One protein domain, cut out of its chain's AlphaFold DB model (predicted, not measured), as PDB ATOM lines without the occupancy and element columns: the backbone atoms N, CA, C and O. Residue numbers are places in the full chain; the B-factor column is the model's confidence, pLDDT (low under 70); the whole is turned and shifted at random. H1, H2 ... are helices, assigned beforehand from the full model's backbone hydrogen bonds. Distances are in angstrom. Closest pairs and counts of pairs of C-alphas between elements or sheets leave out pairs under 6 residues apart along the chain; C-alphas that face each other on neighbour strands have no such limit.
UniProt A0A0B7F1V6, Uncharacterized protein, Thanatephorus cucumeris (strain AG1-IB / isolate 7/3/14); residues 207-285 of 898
ATOM      1  N   ARG A 207     -33.342 -17.766 -28.843       95.31
ATOM      2  CA  ARG A 207     -33.798 -19.001 -28.188       95.31
ATOM      3  C   ARG A 207     -33.605 -20.222 -29.088       95.31
ATOM      4  O   ARG A 207     -33.162 -21.254 -28.606       95.31
ATOM      5  N   ASP A 208     -33.923 -20.096 -30.375       95.50
ATOM      6  CA  ASP A 208     -33.757 -21.188 -31.340       95.50
ATOM      7  C   ASP A 208     -32.265 -21.481 -31.579       95.50
ATOM      8  O   ASP A 208     -31.877 -22.632 -31.744       95.50
ATOM      9  N   LEU A 209     -31.417 -20.445 -31.546       95.94
ATOM     10  CA  LEU A 209     -29.961 -20.574 -31.625       95.94
ATOM     11  C   LEU A 209     -29.375 -21.280 -30.393       95.94
ATOM     12  O   LEU A 209     -28.510 -22.140 -30.535       95.94
ATOM     13  N   GLU A 210     -29.831 -20.932 -29.188       97.00
ATOM     14  CA  GLU A 210     -29.376 -21.583 -27.956       97.00
ATOM     15  C   GLU A 210     -29.836 -23.049 -27.889       97.00
ATOM     16  O   GLU A 210     -29.063 -23.914 -27.486       97.00
ATOM     17  N   GLU A 211     -31.040 -23.354 -28.381       97.62
ATOM     18  CA  GLU A 211     -31.520 -24.732 -28.536       97.62
ATOM     19  C   GLU A 211     -30.693 -25.508 -29.575       97.62
ATOM     20  O   GLU A 211     -30.238 -26.620 -29.309       97.62
ATOM     21  N   ALA A 212     -30.384 -24.896 -30.723       97.50
ATOM     22  CA  ALA A 212     -29.511 -25.495 -31.732       97.50
ATOM     23  C   ALA A 212     -28.097 -25.784 -31.195       97.50
ATOM     24  O   ALA A 212     -27.501 -26.793 -31.570       97.50
ATOM     25  N   LYS A 213     -27.555 -24.955 -30.286       97.81
ATOM     26  CA  LYS A 213     -26.296 -25.264 -29.580       97.81
ATOM     27  C   LYS A 213     -26.419 -26.518 -28.712       97.81
ATOM     28  O   LYS A 213     -25.497 -27.329 -28.745       97.81
ATOM     29  N   ARG A 214     -27.518 -26.687 -27.959       98.19
ATOM     30  CA  ARG A 214     -27.757 -27.896 -27.141       98.19
ATOM     31  C   ARG A 214     -27.811 -29.135 -28.026       98.19
ATOM     32  O   ARG A 214     -26.973 -30.011 -27.871       98.19
ATOM     33  N   LEU A 215     -28.678 -29.129 -29.038       97.88
ATOM     34  CA  LEU A 215     -28.840 -30.249 -29.970       97.88
ATOM     35  C   LEU A 215     -27.530 -30.620 -30.688       97.88
ATOM     36  O   LEU A 215     -27.235 -31.800 -30.857       97.88
ATOM     37  N   ILE A 216     -26.704 -29.638 -31.070       98.00
ATOM     38  CA  ILE A 216     -25.372 -29.895 -31.642       98.00
ATOM     39  C   ILE A 216     -24.428 -30.531 -30.609       98.00
ATOM     40  O   ILE A 216     -23.715 -31.470 -30.955       98.00
ATOM     41  N   LEU A 217     -24.412 -30.062 -29.357       98.19
ATOM     42  CA  LEU A 217     -23.607 -30.678 -28.294       98.19
ATOM     43  C   LEU A 217     -24.066 -32.107 -27.976       98.19
ATOM     44  O   LEU A 217     -23.215 -32.976 -27.810       98.19
ATOM     45  N   ASP A 218     -25.374 -32.358 -27.951       98.25
ATOM     46  CA  ASP A 218     -25.948 -33.676 -27.678       98.25
ATOM     47  C   ASP A 218     -25.630 -34.664 -28.813       98.25
ATOM     48  O   ASP A 218     -25.160 -35.772 -28.555       98.25
ATOM     49  N   LEU A 219     -25.768 -34.252 -30.082       97.56
ATOM     50  CA  LEU A 219     -25.376 -35.066 -31.241       97.56
ATOM     51  C   LEU A 219     -23.869 -35.376 -31.250       97.56
ATOM     52  O   LEU A 219     -23.478 -36.525 -31.458       97.56
ATOM     53  N   LEU A 220     -23.012 -34.389 -30.966       97.31
ATOM     54  CA  LEU A 220     -21.567 -34.612 -30.820       97.31
ATOM     55  C   LEU A 220     -21.247 -35.521 -29.615       97.31
ATOM     56  O   LEU A 220     -20.314 -36.322 -29.682       97.31
ATOM     57  N   GLY A 221     -22.029 -35.438 -28.533       97.38
ATOM     58  CA  GLY A 221     -21.943 -36.309 -27.358       97.38
ATOM     59  C   GLY A 221     -22.336 -37.762 -27.645       97.38
ATOM     60  O   GLY A 221     -21.719 -38.679 -27.106       97.38
ATOM     61  N   LEU A 222     -23.282 -37.978 -28.564       97.62
ATOM     62  CA  LEU A 222     -23.643 -39.289 -29.124       97.62
ATOM     63  C   LEU A 222     -22.605 -39.834 -30.129       97.62
ATOM     64  O   LEU A 222     -22.817 -40.892 -30.720       97.62
ATOM     65  N   GLY A 223     -21.483 -39.136 -30.338       97.12
ATOM     66  CA  GLY A 223     -20.402 -39.564 -31.229       97.12
ATOM     67  C   GLY A 223     -20.630 -39.255 -32.712       97.12
ATOM     68  O   GLY A 223     -19.831 -39.687 -33.544       97.12
ATOM     69  N   VAL A 224     -21.675 -38.495 -33.060       97.81
ATOM     70  CA  VAL A 224     -21.894 -38.021 -34.434       97.81
ATOM     71  C   VAL A 224     -20.727 -37.114 -34.831       97.81
ATOM     72  O   VAL A 224     -20.347 -36.214 -34.081       97.81
ATOM     73  N   THR A 225     -20.124 -37.334 -36.001       97.19
ATOM     74  CA  THR A 225     -19.010 -36.485 -36.449       97.19
ATOM     75  C   THR A 225     -19.524 -35.110 -36.887       97.19
ATOM     76  O   THR A 225     -20.604 -35.015 -37.476       97.19
ATOM     77  N   PRO A 226     -18.766 -34.020 -36.657       97.00
ATOM     78  CA  PRO A 226     -19.187 -32.694 -37.101       97.00
ATOM     79  C   PRO A 226     -19.282 -32.610 -38.631       97.00
ATOM     80  O   PRO A 226     -20.085 -31.840 -39.146       97.00
ATOM     81  N   GLU A 227     -18.510 -33.429 -39.352       96.88
ATOM     82  CA  GLU A 227     -18.641 -33.616 -40.798       96.88
ATOM     83  C   GLU A 227     -20.026 -34.164 -41.191       96.88
ATOM     84  O   GLU A 227     -20.699 -33.548 -42.017       96.88
ATOM     85  N   TYR A 228     -20.508 -35.231 -40.543       97.50
ATOM     86  CA  TYR A 228     -21.812 -35.835 -40.852       97.50
ATOM     87  C   TYR A 228     -22.994 -34.887 -40.570       97.50
ATOM     88  O   TYR A 228     -24.009 -34.962 -41.252       97.50
ATOM     89  N   LEU A 229     -22.860 -33.919 -39.650       97.38
ATOM     90  CA  LEU A 229     -23.886 -32.880 -39.447       97.38
ATOM     91  C   LEU A 229     -24.094 -31.989 -40.687       97.38
ATOM     92  O   LEU A 229     -25.217 -31.559 -40.945       97.38
ATOM     93  N   VAL A 230     -23.036 -31.718 -41.461       96.75
ATOM     94  CA  VAL A 230     -23.141 -31.000 -42.746       96.75
ATOM     95  C   VAL A 230     -23.767 -31.907 -43.806       96.75
ATOM     96  O   VAL A 230     -24.638 -31.461 -44.548       96.75
ATOM     97  N   ASP A 231     -23.370 -33.181 -43.846       97.00
ATOM     98  CA  ASP A 231     -23.879 -34.156 -44.820       97.00
ATOM     99  C   ASP A 231     -25.376 -34.478 -44.589       97.00
ATOM    100  O   ASP A 231     -26.116 -34.703 -45.545       97.00
ATOM    101  N   CYS A 232     -25.864 -34.387 -43.343       96.56
ATOM    102  CA  CYS A 232     -27.291 -34.397 -42.987       96.56
ATOM    103  C   CYS A 232     -28.073 -33.142 -43.427       96.56
ATOM    104  O   CYS A 232     -29.275 -33.058 -43.174       96.56
ATOM    105  N   GLY A 233     -27.426 -32.146 -44.042       95.75
ATOM    106  CA  GLY A 233     -28.077 -30.929 -44.528       95.75
ATOM    107  C   GLY A 233     -28.400 -29.885 -43.453       95.75
ATOM    108  O   GLY A 233     -29.189 -28.974 -43.714       95.75
ATOM    109  N   VAL A 234     -27.805 -29.965 -42.253       96.12
ATOM    110  CA  VAL A 234     -27.971 -28.912 -41.236       96.12
ATOM    111  C   VAL A 234     -27.349 -27.612 -41.756       96.12
ATOM    112  O   VAL A 234     -26.206 -27.603 -42.213       96.12
ATOM    113  N   SER A 235     -28.100 -26.505 -41.684       96.25
ATOM    114  CA  SER A 235     -27.725 -25.217 -42.293       96.25
ATOM    115  C   SER A 235     -26.263 -24.824 -42.005       96.25
ATOM    116  O   SER A 235     -25.911 -24.624 -40.833       96.25
ATOM    117  N   PRO A 236     -25.422 -24.622 -43.043       95.88
ATOM    118  CA  PRO A 236     -24.027 -24.221 -42.877       95.88
ATOM    119  C   PRO A 236     -23.845 -22.938 -42.059       95.88
ATOM    120  O   PRO A 236     -22.857 -22.811 -41.344       95.88
ATOM    121  N   GLN A 237     -24.800 -22.002 -42.112       95.44
ATOM    122  CA  GLN A 237     -24.777 -20.773 -41.306       95.44
ATOM    123  C   GLN A 237     -25.068 -21.052 -39.823       95.44
ATOM    124  O   GLN A 237     -24.398 -20.487 -38.958       95.44
ATOM    125  N   CYS A 238     -26.017 -21.945 -39.523       95.81
ATOM    126  CA  CYS A 238     -26.325 -22.352 -38.150       95.81
ATOM    127  C   CYS A 238     -25.150 -23.118 -37.530       95.81
ATOM    128  O   CYS A 238     -24.677 -22.751 -36.453       95.81
ATOM    129  N   LEU A 239     -24.616 -24.121 -38.241       96.62
ATOM    130  CA  LEU A 239     -23.396 -24.822 -37.832       96.62
ATOM    131  C   LEU A 239     -22.241 -23.834 -37.638       96.62
ATOM    132  O   LEU A 239     -21.545 -23.902 -36.628       96.62
ATOM    133  N   ALA A 240     -22.060 -22.874 -38.550       96.38
ATOM    134  CA  ALA A 240     -20.979 -21.901 -38.452       96.38
ATOM    135  C   ALA A 240     -21.037 -21.048 -37.175       96.38
ATOM    136  O   ALA A 240     -20.014 -20.876 -36.509       96.38
ATOM    137  N   VAL A 241     -22.218 -20.532 -36.813       96.12
ATOM    138  CA  VAL A 241     -22.395 -19.729 -35.594       96.12
ATOM    139  C   VAL A 241     -22.288 -20.595 -34.339       96.12
ATOM    140  O   VAL A 241     -21.536 -20.238 -33.432       96.12
ATOM    141  N   CYS A 242     -22.949 -21.756 -34.291       96.88
ATOM    142  CA  CYS A 242     -22.886 -22.637 -33.124       96.88
ATOM    143  C   CYS A 242     -21.457 -23.135 -32.856       96.88
ATOM    144  O   CYS A 242     -20.992 -23.055 -31.722       96.88
ATOM    145  N   PHE A 243     -20.716 -23.570 -33.880       96.94
ATOM    146  CA  PHE A 243     -19.329 -24.018 -33.710       96.94
ATOM    147  C   PHE A 243     -18.372 -22.875 -33.344       96.94
ATOM    148  O   PHE A 243     -17.409 -23.108 -32.612       96.94
ATOM    149  N   TYR A 244     -18.634 -21.646 -33.802       96.69
ATOM    150  CA  TYR A 244     -17.882 -20.459 -33.392       96.69
ATOM    151  C   TYR A 244     -18.133 -20.108 -31.916       96.69
ATOM    152  O   TYR A 244     -17.181 -19.971 -31.153       96.69
ATOM    153  N   GLU A 245     -19.395 -20.021 -31.481       96.44
ATOM    154  CA  GLU A 245     -19.737 -19.691 -30.087       96.44
ATOM    155  C   GLU A 245     -19.287 -20.774 -29.098       96.44
ATOM    156  O   GLU A 245     -18.740 -20.464 -28.040       96.44
ATOM    157  N   LEU A 246     -19.438 -22.049 -29.463       97.06
ATOM    158  CA  LEU A 246     -19.001 -23.189 -28.653       97.06
ATOM    159  C   LEU A 246     -17.485 -23.465 -28.756       97.06
ATOM    160  O   LEU A 246     -16.982 -24.365 -28.087       97.06
ATOM    161  N   ASN A 247     -16.738 -22.693 -29.562       96.62
ATOM    162  CA  ASN A 247     -15.290 -22.845 -29.793       96.62
ATOM    163  C   ASN A 247     -14.879 -24.265 -30.269       96.62
ATOM    164  O   ASN A 247     -13.806 -24.780 -29.930       96.62
ATOM    165  N   LEU A 248     -15.750 -24.909 -31.054       96.44
ATOM    166  CA  LEU A 248     -15.609 -26.284 -31.545       96.44
ATOM    167  C   LEU A 248     -14.773 -26.365 -32.836       96.44
ATOM    168  O   LEU A 248     -14.567 -25.379 -33.545       96.44
ATOM    169  N   ARG A 249     -14.289 -27.570 -33.178       94.81
ATOM    170  CA  ARG A 249     -13.605 -27.807 -34.460       94.81
ATOM    171  C   ARG A 249     -14.634 -27.751 -35.592       94.81
ATOM    172  O   ARG A 249     -15.494 -28.622 -35.643       94.81
ATOM    173  N   PHE A 250     -14.521 -26.782 -36.500       96.75
ATOM    174  CA  PHE A 250     -15.377 -26.727 -37.684       96.75
ATOM    175  C   PHE A 250     -15.307 -28.032 -38.502       96.75
ATOM    176  O   PHE A 250     -14.221 -28.621 -38.600       96.75
ATOM    177  N   PRO A 251     -16.421 -28.446 -39.130       96.44
ATOM    178  CA  PRO A 251     -16.427 -29.538 -40.096       96.44
ATOM    179  C   PRO A 251     -15.518 -29.238 -41.296       96.44
ATOM    180  O   PRO A 251     -15.431 -28.098 -41.756       96.44
ATOM    181  N   LEU A 252     -14.852 -30.260 -41.835       94.31
ATOM    182  CA  LEU A 252     -13.931 -30.099 -42.975       94.31
ATOM    183  C   LEU A 252     -14.634 -29.934 -44.333       94.31
ATOM    184  O   LEU A 252     -14.044 -29.379 -45.257       94.31
ATOM    185  N   ASN A 253     -15.881 -30.388 -44.429       95.38
ATOM    186  CA  ASN A 253     -16.820 -30.190 -45.537       95.38
ATOM    187  C   ASN A 253     -17.618 -28.871 -45.426       95.38
ATOM    188  O   ASN A 253     -18.365 -28.542 -46.345       95.38
ATOM    189  N   LEU A 254     -17.450 -28.085 -44.348       95.44
ATOM    190  CA  LEU A 254     -18.134 -26.798 -44.185       95.44
ATOM    191  C   LEU A 254     -17.518 -25.726 -45.098       95.44
ATOM    192  O   LEU A 254     -16.562 -25.021 -44.757       95.44
ATOM    193  N   ASP A 255     -18.093 -25.610 -46.283       93.75
ATOM    194  CA  ASP A 255     -17.617 -24.753 -47.353       93.75
ATOM    195  C   ASP A 255     -17.864 -23.269 -47.028       93.75
ATOM    196  O   ASP A 255     -18.997 -22.783 -47.021       93.75
ATOM    197  N   ARG A 256     -16.788 -22.506 -46.782       92.06
ATOM    198  CA  ARG A 256     -16.851 -21.077 -46.400       92.06
ATOM    199  C   ARG A 256     -17.749 -20.241 -47.325       92.06
ATOM    200  O   ARG A 256     -18.346 -19.267 -46.879       92.06
ATOM    201  N   ARG A 257     -17.832 -20.599 -48.611       94.06
ATOM    202  CA  ARG A 257     -18.630 -19.889 -49.627       94.06
ATOM    203  C   ARG A 257     -20.140 -19.974 -49.394       94.06
ATOM    204  O   ARG A 257     -20.861 -19.120 -49.895       94.06
ATOM    205  N   GLN A 258     -20.605 -20.975 -48.651       91.75
ATOM    206  CA  GLN A 258     -22.018 -21.171 -48.317       91.75
ATOM    207  C   GLN A 258     -22.439 -20.338 -47.088       91.75
ATOM    208  O   GLN A 258     -23.626 -20.170 -46.816       91.75
ATOM    209  N   ILE A 259     -21.474 -19.780 -46.347       93.81
ATOM    210  CA  ILE A 259     -21.703 -19.090 -45.078       93.81
ATOM    211  C   ILE A 259     -21.845 -17.577 -45.307       93.81
ATOM    212  O   ILE A 259     -20.883 -16.816 -45.196       93.81
ATOM    213  N   ASN A 260     -23.068 -17.121 -45.582       92.38
ATOM    214  CA  ASN A 260     -23.397 -15.693 -45.678       92.38
ATOM    215  C   ASN A 260     -23.574 -15.056 -44.284       92.38
ATOM    216  O   ASN A 260     -24.665 -14.623 -43.921       92.38
ATOM    217  N   LEU A 261     -22.497 -15.017 -43.491       90.25
ATOM    218  CA  LEU A 261     -22.452 -14.316 -42.201       90.25
ATOM    219  C   LEU A 261     -21.738 -12.953 -42.318       90.25
ATOM    220  O   LEU A 261     -20.811 -12.812 -43.121       90.25
ATOM    221  N   PRO A 262     -22.110 -11.946 -41.503       89.06
ATOM    222  CA  PRO A 262     -21.426 -10.657 -41.467       89.06
ATOM    223  C   PRO A 262     -19.958 -10.778 -41.021       89.06
ATOM    224  O   PRO A 262     -19.652 -11.620 -40.173       89.06
ATOM    225  N   PRO A 263     -19.068  -9.852 -41.433       86.00
ATOM    226  CA  PRO A 263     -17.674  -9.785 -40.968       86.00
ATOM    227  C   PRO A 263     -17.466  -9.558 -39.455       86.00
ATOM    228  O   PRO A 263     -16.328  -9.440 -39.012       86.00
ATOM    229  N   LEU A 264     -18.542  -9.469 -38.664       87.31
ATOM    230  CA  LEU A 264     -18.505  -9.394 -37.198       87.31
ATOM    231  C   LEU A 264     -18.016 -10.701 -36.548       87.31
ATOM    232  O   LEU A 264     -17.547 -10.681 -35.413       87.31
ATOM    233  N   TYR A 265     -18.115 -11.827 -37.261       89.56
ATOM    234  CA  TYR A 265     -17.525 -13.101 -36.853       89.56
ATOM    235  C   TYR A 265     -16.167 -13.248 -37.537       89.56
ATOM    236  O   TYR A 265     -16.105 -13.307 -38.766       89.56
ATOM    237  N   ASP A 266     -15.082 -13.386 -36.765       93.56
ATOM    238  CA  ASP A 266     -13.764 -13.754 -37.312       93.56
ATOM    239  C   ASP A 266     -13.709 -15.266 -37.594       93.56
ATOM    240  O   ASP A 266     -12.928 -16.048 -37.040       93.56
ATOM    241  N   LEU A 267     -14.634 -15.680 -38.461       93.50
ATOM    242  CA  LEU A 267     -14.799 -17.037 -38.952       93.50
ATOM    243  C   LEU A 267     -13.524 -17.499 -39.666       93.50
ATOM    244  O   LEU A 267     -13.108 -18.641 -39.514       93.50
ATOM    245  N   ASP A 268     -12.858 -16.585 -40.376       92.88
ATOM    246  CA  ASP A 268     -11.561 -16.786 -41.018       92.88
ATOM    247  C   ASP A 268     -10.504 -17.297 -40.048       92.88
ATOM    248  O   ASP A 268      -9.841 -18.302 -40.323       92.88
ATOM    249  N   LYS A 269     -10.311 -16.589 -38.933       94.75
ATOM    250  CA  LYS A 269      -9.357 -16.981 -37.907       94.75
ATOM    251  C   LYS A 269      -9.801 -18.264 -37.224       94.75
ATOM    252  O   LYS A 269      -8.971 -19.154 -37.073       94.75
ATOM    253  N   HIS A 270     -11.078 -18.409 -36.867       94.44
ATOM    254  CA  HIS A 270     -11.548 -19.618 -36.185       94.44
ATOM    255  C   HIS A 270     -11.447 -20.871 -37.085       94.44
ATOM    256  O   HIS A 270     -11.016 -21.921 -36.613       94.44
ATOM    257  N   MET A 271     -11.702 -20.766 -38.397       93.06
ATOM    258  CA  MET A 271     -11.467 -21.847 -39.371       93.06
ATOM    259  C   MET A 271      -9.977 -22.180 -39.503       93.06
ATOM    260  O   MET A 271      -9.610 -23.354 -39.470       93.06
ATOM    261  N   LYS A 272      -9.096 -21.174 -39.586       94.12
ATOM    262  CA  LYS A 272      -7.636 -21.382 -39.649       94.12
ATOM    263  C   LYS A 272      -7.090 -22.003 -38.358       94.12
ATOM    264  O   LYS A 272      -6.296 -22.940 -38.427       94.12
ATOM    265  N   ASP A 273      -7.535 -21.541 -37.191       93.56
ATOM    266  CA  ASP A 273      -7.154 -22.087 -35.881       93.56
ATOM    267  C   ASP A 273      -7.703 -23.510 -35.679       93.56
ATOM    268  O   ASP A 273      -6.998 -24.371 -35.147       93.56
ATOM    269  N   SER A 274      -8.913 -23.794 -36.166       90.62
ATOM    270  CA  SER A 274      -9.513 -25.131 -36.185       90.62
ATOM    271  C   SER A 274      -8.716 -26.103 -37.066       90.62
ATOM    272  O   SER A 274      -8.270 -27.144 -36.577       90.62
ATOM    273  N   GLN A 275      -8.426 -25.736 -38.320       92.06
ATOM    274  CA  GLN A 275      -7.582 -26.531 -39.223       92.06
ATOM    275  C   GLN A 275      -6.159 -26.712 -38.674       92.06
ATOM    276  O   GLN A 275      -5.569 -27.787 -38.802       92.06
ATOM    277  N   ARG A 276      -5.596 -25.692 -38.014       94.00
ATOM    278  CA  ARG A 276      -4.292 -25.778 -37.344       94.00
ATOM    279  C   ARG A 276      -4.324 -26.753 -36.164       94.00
ATOM    280  O   ARG A 276      -3.388 -27.538 -36.020       94.00
ATOM    281  N   ARG A 277      -5.385 -26.741 -35.348       91.38
ATOM    282  CA  ARG A 277      -5.591 -27.699 -34.247       91.38
ATOM    283  C   ARG A 277      -5.695 -29.129 -34.783       91.38
ATOM    284  O   ARG A 277      -5.000 -30.007 -34.284       91.38
ATOM    285  N   GLU A 278      -6.456 -29.334 -35.854       89.06
ATOM    286  CA  GLU A 278      -6.587 -30.628 -36.534       89.06
ATOM    287  C   GLU A 278      -5.245 -31.138 -37.088       89.06
ATOM    288  O   GLU A 278      -4.891 -32.303 -36.908       89.06
ATOM    289  N   GLN A 279      -4.430 -30.268 -37.696       91.50
ATOM    290  CA  GLN A 279      -3.075 -30.636 -38.125       91.50
ATOM    291  C   GLN A 279      -2.152 -31.007 -36.955       91.50
ATOM    292  O   GLN A 279      -1.265 -31.840 -37.136       91.50
ATOM    293  N   ILE A 280      -2.320 -30.400 -35.775       93.00
ATOM    294  CA  ILE A 280      -1.545 -30.740 -34.571       93.00
ATOM    295  C   ILE A 280      -1.967 -32.113 -34.033       93.00
ATOM    296  O   ILE A 280      -1.091 -32.926 -33.741       93.00
ATOM    297  N   ILE A 281      -3.273 -32.395 -33.976       90.25
ATOM    298  CA  ILE A 281      -3.831 -33.702 -33.590       90.25
ATOM    299  C   ILE A 281      -3.296 -34.790 -34.536       90.25
ATOM    300  O   ILE A 281      -2.513 -35.638 -34.117       90.25
ATOM    301  N   ARG A 282      -3.524 -34.658 -35.852       88.50
ATOM    302  CA  ARG A 282      -3.030 -35.618 -36.862       88.50
ATOM    303  C   ARG A 282      -1.510 -35.820 -36.843       88.50
ATOM    304  O   ARG A 282      -1.039 -36.902 -37.183       88.50
ATOM    305  N   LYS A 283      -0.718 -34.803 -36.476       92.12
ATOM    306  CA  LYS A 283       0.745 -34.933 -36.310       92.12
ATOM    307  C   LYS A 283       1.125 -35.688 -35.035       92.12
ATOM    308  O   LYS A 283       2.077 -36.461 -35.074       92.12
ATOM    309  N   ARG A 284       0.388 -35.495 -33.936       91.88
ATOM    310  CA  ARG A 284       0.554 -36.250 -32.684       91.88
ATOM    311  C   ARG A 284       0.220 -37.728 -32.892       91.88
ATOM    312  O   ARG A 284       1.010 -38.585 -32.506       91.88
ATOM    313  N   ASP A 285      -0.882 -38.008 -33.578       85.50
ATOM    314  CA  ASP A 285      -1.385 -39.372 -33.764       85.50
ATOM    315  C   ASP A 285      -0.534 -40.163 -34.765       85.50
ATOM    316  O   ASP A 285      -0.210 -41.319 -34.517       85.50
TER     317      ASP A 285
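Overview. This is residues 207 to 285 of the 898 residues of an uncharacterized protein of Thanatephorus cucumeris (strain AG1-IB / isolate 7/3/14) (UniProt A0A0B7F1V6). What shape would one see first? A small helical body, in which H1 and H3 cross almost at right angles with the short H2 near both, has a long helix, H4, as an arm that starts near H3 and runs off much as H1 runs, with its residues 279 to 285 sticking out. Between H3 and H4 a long stretch with no named element, residues 246 to 266, passes near the middle of the domain and swings out again. What is it made of, and how large is it? The printed part has 79 residues with four named helices, H1, H2, H3 and H4 in that order, and no named strand, and its class is all helix. It is compact, with a radius of gyration of the C-alphas of 12.4 A, and spans 38 by 32 by 20 A.

Arrangement. What does the first helix meet? H1, residues 207 to 221, touches H3, residues 236 to 245, about perpendicular at 83 degrees; their closest C-alphas, of Lys 213 and Cys 242, are 5.6 A apart. Where is the short helix? H2, residues 226 to 231, is close to H1 but not clearly touching, with the closest C-alphas, of Leu 220 and Pro 226, 7.0 A apart. H2 is also close to H3 but not clearly touching, at a shallow tilt of 14 degrees, opposite ways; their closest C-alphas, of Val 230 and Pro 236, are 6.8 A apart. How does the last helix join? H4, residues 267 to 285, only just touches H3, with 3 pairs of C-alphas within 8 A and with its residues 267 to 270 alone; the closest C-alphas, of Tyr 244 and His 270, are 7.0 A apart, and the lines stand about perpendicular at 75 degrees. H4 is apart from H1 and from H2. What do the backbones show? In H1, H3 and H4 every O i to N i+4 pair is within hydrogen-bond range; in H2 it is 1 of 2.

Along the chain. Where do the helices begin and end? H1, 21.0 A long, begins with C-alpha 207 at (-33.798, -19.001, -28.188). H2, residues 226 to 231, measures 9.2 A and H3, residues 236 to 245, 14.2 A. Which is the longest? H4 has 19 residues and measures 26.6 A, ending with C-alpha 285 at (-1.385, -39.372, -33.764).

Size, cuts and confidence. How far does it reach? The two C-alphas farthest apart, those of Arg 207 and Lys 283, are 38.9 A apart. Are there cuts or long links? The printed part has no cut; the link from H3 to H4 is long, at 21 residues, and the other two are tight. How sure is the model? The mean pLDDT of the printed part is 94.7, and no printed residue is under 70.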